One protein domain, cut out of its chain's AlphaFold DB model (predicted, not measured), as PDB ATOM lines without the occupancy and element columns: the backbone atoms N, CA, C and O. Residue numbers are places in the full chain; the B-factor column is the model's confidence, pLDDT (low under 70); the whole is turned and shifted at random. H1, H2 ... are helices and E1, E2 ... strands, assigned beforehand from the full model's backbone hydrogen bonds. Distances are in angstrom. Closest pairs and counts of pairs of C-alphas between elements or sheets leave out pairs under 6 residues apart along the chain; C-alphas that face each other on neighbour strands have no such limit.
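Overview. This is residues 62 to 112 of the 150 residues of an uncharacterized protein of Acidobacteria bacterium RIFCSPLOWO2_02_FULL_64_15 (UniProt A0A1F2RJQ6). This domain has little regular structure: a hairpin of two strands, E1 and E2, runs along the longest axis, and the long unnamed stretch 86 to 107 folds back over its length to one short helix, H1, near the turn end, in an open loop. The 51 printed residues hold E1, E2 and H1 in that order, 18 residues in named elements, class mixed. It is loose, with a radius of gyration of the C-alphas of 13.3 A, spanning 34 by 20 by 18 A.

Arrangement. Start at E1, residues 66 to 72; its antiparallel neighbour E2, residues 79 to 85, makes a hairpin with it at 150 degrees. Look for N 67 and O 84, 2.9 A apart, within hydrogen-bond range. H1, residues 108 to 111, is too short for an O i to N i+4 pair; its closest C-alpha to E1 is Ala 110, 7.7 A from Arg 72.

Along the chain. Find C-alpha 66 at (-27.147, -26.169, 40.191); E1 runs 18.0 A from there. E2 covers 17.9 A. H1 covers 5.1 A, ending at C-alpha 111, (-47.126, -29.882, 30.499).

Size, cuts and confidence. The farthest C-alphas, Pro 91 and Ser 112, are 36.1 A apart. The printed part has no cut; E2 to H1 is a long link. Residues 104 to 109 stand free. No printed residue is under 70 in pLDDT.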
ATOM      1  N   MET A  62     -18.672 -32.012  37.248       84.94
ATOM      2  CA  MET A  62     -19.867 -31.155  37.255       84.94
ATOM      3  C   MET A  62     -20.796 -31.470  38.437       84.94
ATOM      4  O   MET A  62     -21.841 -30.834  38.584       84.94
ATOM      5  N   ALA A  63     -20.437 -32.436  39.289       88.81
ATOM      6  CA  ALA A  63     -21.190 -32.756  40.494       88.81
ATOM      7  C   ALA A  63     -21.382 -31.505  41.370       88.81
ATOM      8  O   ALA A  63     -20.481 -30.680  41.502       88.81
ATOM      9  N   GLY A  64     -22.566 -31.351  41.962       90.06
ATOM     10  CA  GLY A  64     -22.910 -30.190  42.784       90.06
ATOM     11  C   GLY A  64     -23.327 -28.944  41.995       90.06
ATOM     12  O   GLY A  64     -23.756 -27.958  42.595       90.06
ATOM     13  N   THR A  65     -23.258 -28.968  40.660       91.81
ATOM     14  CA  THR A  65     -23.720 -27.848  39.828       91.81
ATOM     15  C   THR A  65     -25.235 -27.704  39.929       91.81
ATOM     16  O   THR A  65     -25.974 -28.679  39.780       91.81
ATOM     17  N   ARG A  66     -25.713 -26.477  40.166       95.56
ATOM     18  CA  ARG A  66     -27.147 -26.169  40.191       95.56
ATOM     19  C   ARG A  66     -27.668 -25.912  38.782       95.56
ATOM     20  O   ARG A  66     -27.025 -25.209  38.007       95.56
ATOM     21  N   PHE A  67     -28.848 -26.430  38.468       95.44
ATOM     22  CA  PHE A  67     -29.532 -26.191  37.198       95.44
ATOM     23  C   PHE A  67     -31.034 -26.034  37.419       95.44
ATOM     24  O   PHE A  67     -31.572 -26.486  38.426       95.44
ATOM     25  N   ARG A  68     -31.719 -25.365  36.490       95.62
ATOM     26  CA  ARG A  68     -33.175 -25.197  36.553       95.62
ATOM     27  C   ARG A  68     -33.846 -26.278  35.720       95.62
ATOM     28  O   ARG A  68     -33.431 -26.518  34.588       95.62
ATOM     29  N   ALA A  69     -34.873 -26.901  36.273       93.75
ATOM     30  CA  ALA A  69     -35.645 -27.939  35.611       93.75
ATOM     31  C   ALA A  69     -37.139 -27.700  35.807       93.75
ATOM     32  O   ALA A  69     -37.569 -27.178  36.833       93.75
ATOM     33  N   TYR A  70     -37.927 -28.101  34.816       91.69
ATOM     34  CA  TYR A  70     -39.373 -28.195  34.951       91.69
ATOM     35  C   TYR A  70     -39.704 -29.564  35.554       91.69
ATOM     36  O   TYR A  70     -39.449 -30.591  34.925       91.69
ATOM     37  N   VAL A  71     -40.199 -29.576  36.791       91.56
ATOM     38  CA  VAL A  71     -40.431 -30.788  37.584       91.56
ATOM     39  C   VAL A  71     -41.925 -30.973  37.793       91.56
ATOM     40  O   VAL A  71     -42.647 -30.034  38.121       91.56
ATOM     41  N   ARG A  72     -42.387 -32.210  37.610       87.25
ATOM     42  CA  ARG A  72     -43.762 -32.623  37.886       87.25
ATOM     43  C   ARG A  72     -43.768 -33.580  39.066       87.25
ATOM     44  O   ARG A  72     -43.022 -34.558  39.052       87.25
ATOM     45  N   SER A  73     -44.623 -33.315  40.053       84.50
ATOM     46  CA  SER A  73     -44.836 -34.263  41.151       84.50
ATOM     47  C   SER A  73     -45.528 -35.533  40.642       84.50
ATOM     48  O   SER A  73     -46.311 -35.479  39.688       84.50
ATOM     49  N   ALA A  74     -45.277 -36.663  41.307       81.56
ATOM     50  CA  ALA A  74     -45.920 -37.945  41.012       81.56
ATOM     51  C   ALA A  74     -47.455 -37.858  41.073       81.56
ATOM     52  O   ALA A  74     -48.143 -38.510  40.294       81.56
ATOM     53  N   ASP A  75     -47.978 -36.978  41.927       78.62
ATOM     54  CA  ASP A  75     -49.417 -36.773  42.122       78.62
ATOM     55  C   ASP A  75     -50.064 -35.968  40.989       78.62
ATOM     56  O   ASP A  75     -51.257 -35.676  41.033       78.62
ATOM     57  N   PHE A  76     -49.274 -35.536  39.999       73.06
ATOM     58  CA  PHE A  76     -49.701 -34.786  38.817       73.06
ATOM     59  C   PHE A  76     -50.401 -33.442  39.083       73.06
ATOM     60  O   PHE A  76     -50.730 -32.741  38.129       73.06
ATOM     61  N   ALA A  77     -50.577 -33.066  40.350       71.88
ATOM     62  CA  ALA A  77     -51.278 -31.868  40.797       71.88
ATOM     63  C   ALA A  77     -50.415 -30.600  40.748       71.88
ATOM     64  O   ALA A  77     -50.942 -29.492  40.808       71.88
ATOM     65  N   LYS A  78     -49.087 -30.751  40.694       77.81
ATOM     66  CA  LYS A  78     -48.142 -29.634  40.724       77.81
ATOM     67  C   LYS A  78     -47.043 -29.836  39.699       77.81
ATOM     68  O   LYS A  78     -46.384 -30.881  39.682       77.81
ATOM     69  N   THR A  79     -46.836 -28.795  38.903       87.31
ATOM     70  CA  THR A  79     -45.727 -28.706  37.965       87.31
ATOM     71  C   THR A  79     -45.082 -27.332  38.084       87.31
ATOM     72  O   THR A  79     -45.750 -26.310  37.927       87.31
ATOM     73  N   THR A  80     -43.798 -27.306  38.420       90.00
ATOM     74  CA  THR A  80     -43.071 -26.105  38.850       90.00
ATOM     75  C   THR A  80     -41.688 -26.066  38.212       90.00
ATOM     76  O   THR A  80     -41.128 -27.089  37.820       90.00
ATOM     77  N   VAL A  81     -41.119 -24.865  38.077       92.75
ATOM     78  CA  VAL A  81     -39.710 -24.706  37.698       92.75
ATOM     79  C   VAL A  81     -38.886 -24.622  38.971       92.75
ATOM     80  O   VAL A  81     -38.997 -23.651  39.718       92.75
ATOM     81  N   GLU A  82     -38.039 -25.617  39.194       95.06
ATOM     82  CA  GLU A  82     -37.245 -25.755  40.411       95.06
ATOM     83  C   GLU A  82     -35.751 -25.752  40.100       95.06
ATOM     84  O   GLU A  82     -35.310 -26.123  39.009       95.06
ATOM     85  N   THR A  83     -34.960 -25.298  41.069       96.81
ATOM     86  CA  THR A  83     -33.500 -25.351  40.991       96.81
ATOM     87  C   THR A  83     -33.030 -26.642  41.646       96.81
ATOM     88  O   THR A  83     -33.171 -26.813  42.854       96.81
ATOM     89  N   LEU A  84     -32.457 -27.538  40.851       95.94
ATOM     90  CA  LEU A  84     -31.951 -28.837  41.275       95.94
ATOM     91  C   LEU A  84     -30.423 -28.837  41.318       95.94
ATOM     92  O   LEU A  84     -29.769 -28.004  40.690       95.94
ATOM     93  N   THR A  85     -29.856 -29.797  42.044       96.50
ATOM     94  CA  THR A  85     -28.405 -29.994  42.147       96.50
ATOM     95  C   THR A  85     -28.018 -31.294  41.456       96.50
ATOM     96  O   THR A  85     -28.616 -32.339  41.704       96.50
ATOM     97  N   LEU A  86     -27.012 -31.228  40.588       95.50
ATOM     98  CA  LEU A  86     -26.521 -32.379  39.847       95.50
ATOM     99  C   LEU A  86     -25.754 -33.342  40.765       95.50
ATOM    100  O   LEU A  86     -24.868 -32.934  41.517       95.50
ATOM    101  N   LEU A  87     -26.076 -34.631  40.673       94.81
ATOM    102  CA  LEU A  87     -25.388 -35.694  41.404       94.81
ATOM    103  C   LEU A  87     -24.030 -36.047  40.769       94.81
ATOM    104  O   LEU A  87     -23.772 -35.692  39.616       94.81
ATOM    105  N   PRO A  88     -23.151 -36.762  41.497       93.25
ATOM    106  CA  PRO A  88     -21.923 -37.304  40.930       93.25
ATOM    107  C   PRO A  88     -22.186 -38.174  39.697       93.25
ATOM    108  O   PRO A  88     -23.010 -39.087  39.726       93.25
ATOM    109  N   ILE A  89     -21.466 -37.881  38.615       90.62
ATOM    110  CA  ILE A  89     -21.602 -38.558  37.325       90.62
ATOM    111  C   ILE A  89     -20.798 -39.859  37.373       90.62
ATOM    112  O   ILE A  89     -19.621 -39.853  37.737       90.62
ATOM    113  N   GLN A  90     -21.416 -40.976  36.997       91.81
ATOM    114  CA  GLN A  90     -20.713 -42.259  36.894       91.81
ATOM    115  C   GLN A  90     -19.800 -42.302  35.652       91.81
ATOM    116  O   GLN A  90     -20.073 -41.601  34.679       91.81
ATOM    117  N   PRO A  91     -18.777 -43.180  35.594       91.25
ATOM    118  CA  PRO A  91     -17.818 -43.223  34.478       91.25
ATOM    119  C   PRO A  91     -18.424 -43.431  33.080       91.25
ATOM    120  O   PRO A  91     -17.772 -43.162  32.077       91.25
ATOM    121  N   ARG A  92     -19.662 -43.933  33.000       94.25
ATOM    122  CA  ARG A  92     -20.389 -44.198  31.745       94.25
ATOM    123  C   ARG A  92     -21.537 -43.219  31.488       94.25
ATOM    124  O   ARG A  92     -22.351 -43.460  30.601       94.25
ATOM    125  N   GLN A  93     -21.642 -42.159  32.279       93.44
ATOM    126  CA  GLN A  93     -22.665 -41.131  32.138       93.44
ATOM    127  C   GLN A  93     -22.049 -39.868  31.541       93.44
ATOM    128  O   GLN A  93     -20.882 -39.556  31.764       93.44
ATOM    129  N   VAL A  94     -22.853 -39.131  30.782       91.44
ATOM    130  CA  VAL A  94     -22.455 -37.860  30.174       91.44
ATOM    131  C   VAL A  94     -23.417 -36.770  30.606       91.44
ATOM    132  O   VAL A  94     -24.611 -37.013  30.780       91.44
ATOM    133  N   VAL A  95     -22.892 -35.561  30.769       92.19
ATOM    134  CA  VAL A  95     -23.695 -34.378  31.072       92.19
ATOM    135  C   VAL A  95     -23.705 -33.468  29.867       92.19
ATOM    136  O   VAL A  95     -22.662 -33.144  29.305       92.19
ATOM    137  N   ILE A  96     -24.910 -33.069  29.476       92.88
ATOM    138  CA  ILE A  96     -25.159 -32.273  28.283       92.88
ATOM    139  C   ILE A  96     -25.855 -30.987  28.715       92.88
ATOM    140  O   ILE A  96     -26.869 -31.018  29.413       92.88
ATOM    141  N   ARG A  97     -25.328 -29.846  28.267       91.56
ATOM    142  CA  ARG A  97     -26.008 -28.559  28.408       91.56
ATOM    143  C   ARG A  97     -27.143 -28.485  27.390       91.56
ATOM    144  O   ARG A  97     -26.904 -28.347  26.193       91.56
ATOM    145  N   MET A  98     -28.374 -28.565  27.878       93.62
ATOM    146  CA  MET A  98     -29.574 -28.470  27.052       93.62
ATOM    147  C   MET A  98     -29.795 -27.020  26.603       93.62
ATOM    148  O   MET A  98     -29.907 -26.133  27.445       93.62
ATOM    149  N   GLN A  99     -29.833 -26.784  25.289       94.38
ATOM    150  CA  GLN A  99     -30.137 -25.462  24.714       94.38
ATOM    151  C   GLN A  99     -31.636 -25.299  24.448       94.38
ATOM    152  O   GLN A  99     -32.206 -24.247  24.711       94.38
ATOM    153  N   ALA A 100     -32.282 -26.361  23.961       93.44
ATOM    154  CA  ALA A 100     -33.715 -26.406  23.706       93.44
ATOM    155  C   ALA A 100     -34.243 -27.841  23.857       93.44
ATOM    156  O   ALA A 100     -33.514 -28.803  23.605       93.44
ATOM    157  N   ALA A 101     -35.514 -27.970  24.237       90.62
ATOM    158  CA  ALA A 101     -36.254 -29.227  24.255       90.62
ATOM    159  C   ALA A 101     -37.648 -29.012  23.654       90.62
ATOM    160  O   ALA A 101     -38.319 -28.032  23.975       90.62
ATOM    161  N   GLN A 102     -38.073 -29.925  22.779       92.00
ATOM    162  CA  GLN A 102     -39.388 -29.889  22.143       92.00
ATOM    163  C   GLN A 102     -40.339 -30.854  22.855       92.00
ATOM    164  O   GLN A 102     -39.975 -31.982  23.186       92.00
ATOM    165  N   ALA A 103     -41.567 -30.396  23.095       89.50
ATOM    166  CA  ALA A 103     -42.616 -31.210  23.685       89.50
ATOM    167  C   ALA A 103     -43.329 -32.027  22.606       89.50
ATOM    168  O   ALA A 103     -44.110 -31.493  21.818       89.50
ATOM    169  N   CYS A 104     -43.083 -33.330  22.572       90.56
ATOM    170  CA  CYS A 104     -43.808 -34.235  21.690       90.56
ATOM    171  C   CYS A 104     -45.156 -34.652  22.304       90.56
ATOM    172  O   CYS A 104     -45.402 -34.466  23.498       90.56
ATOM    173  N   TYR A 105     -46.042 -35.236  21.491       92.19
ATOM    174  CA  TYR A 105     -47.407 -35.623  21.886       92.19
ATOM    175  C   TYR A 105     -47.490 -36.517  23.136       92.19
ATOM    176  O   TYR A 105     -48.525 -36.563  23.793       92.19
ATOM    177  N   THR A 106     -46.417 -37.215  23.501       85.38
ATOM    178  CA  THR A 106     -46.372 -38.022  24.727       85.38
ATOM    179  C   THR A 106     -46.146 -37.182  25.990       85.38
ATOM    180  O   THR A 106     -46.502 -37.624  27.080       85.38
ATOM    181  N   ILE A 107     -45.598 -35.971  25.863       85.69
ATOM    182  CA  ILE A 107     -45.235 -35.078  26.976       85.69
ATOM    183  C   ILE A 107     -46.202 -33.889  27.092       85.69
ATOM    184  O   ILE A 107     -46.327 -33.322  28.174       85.69
ATOM    185  N   VAL A 108     -46.962 -33.537  26.047       84.62
ATOM    186  CA  VAL A 108     -47.902 -32.394  26.102       84.62
ATOM    187  C   VAL A 108     -48.930 -32.501  27.238       84.62
ATOM    188  O   VAL A 108     -49.172 -31.519  27.931       84.62
ATOM    189  N   ASN A 109     -49.448 -33.700  27.529       78.06
ATOM    190  CA  ASN A 109     -50.353 -33.911  28.669       78.06
ATOM    191  C   ASN A 109     -49.659 -33.726  30.029       78.06
ATOM    192  O   ASN A 109     -50.326 -33.458  31.022       78.06
ATOM    193  N   ALA A 110     -48.334 -33.876  30.088       75.38
ATOM    194  CA  ALA A 110     -47.552 -33.628  31.295       75.38
ATOM    195  C   ALA A 110     -47.219 -32.145  31.506       75.38
ATOM    196  O   ALA A 110     -46.932 -31.750  32.632       75.38
ATOM    197  N   LEU A 111     -47.278 -31.339  30.444       78.38
ATOM    198  CA  LEU A 111     -47.126 -29.882  30.499       78.38
ATOM    199  C   LEU A 111     -48.454 -29.165  30.772       78.38
ATOM    200  O   LEU A 111     -48.453 -27.997  31.150       78.38
ATOM    201  N   SER A 112     -49.584 -29.851  30.574       75.00
ATOM    202  CA  SER A 112     -50.898 -29.300  30.889       75.00
ATOM    203  C   SER A 112     -51.041 -29.096  32.404       75.00
ATOM    204  O   SER A 112     -50.791 -30.032  33.168       75.00
TER     205      SER A 112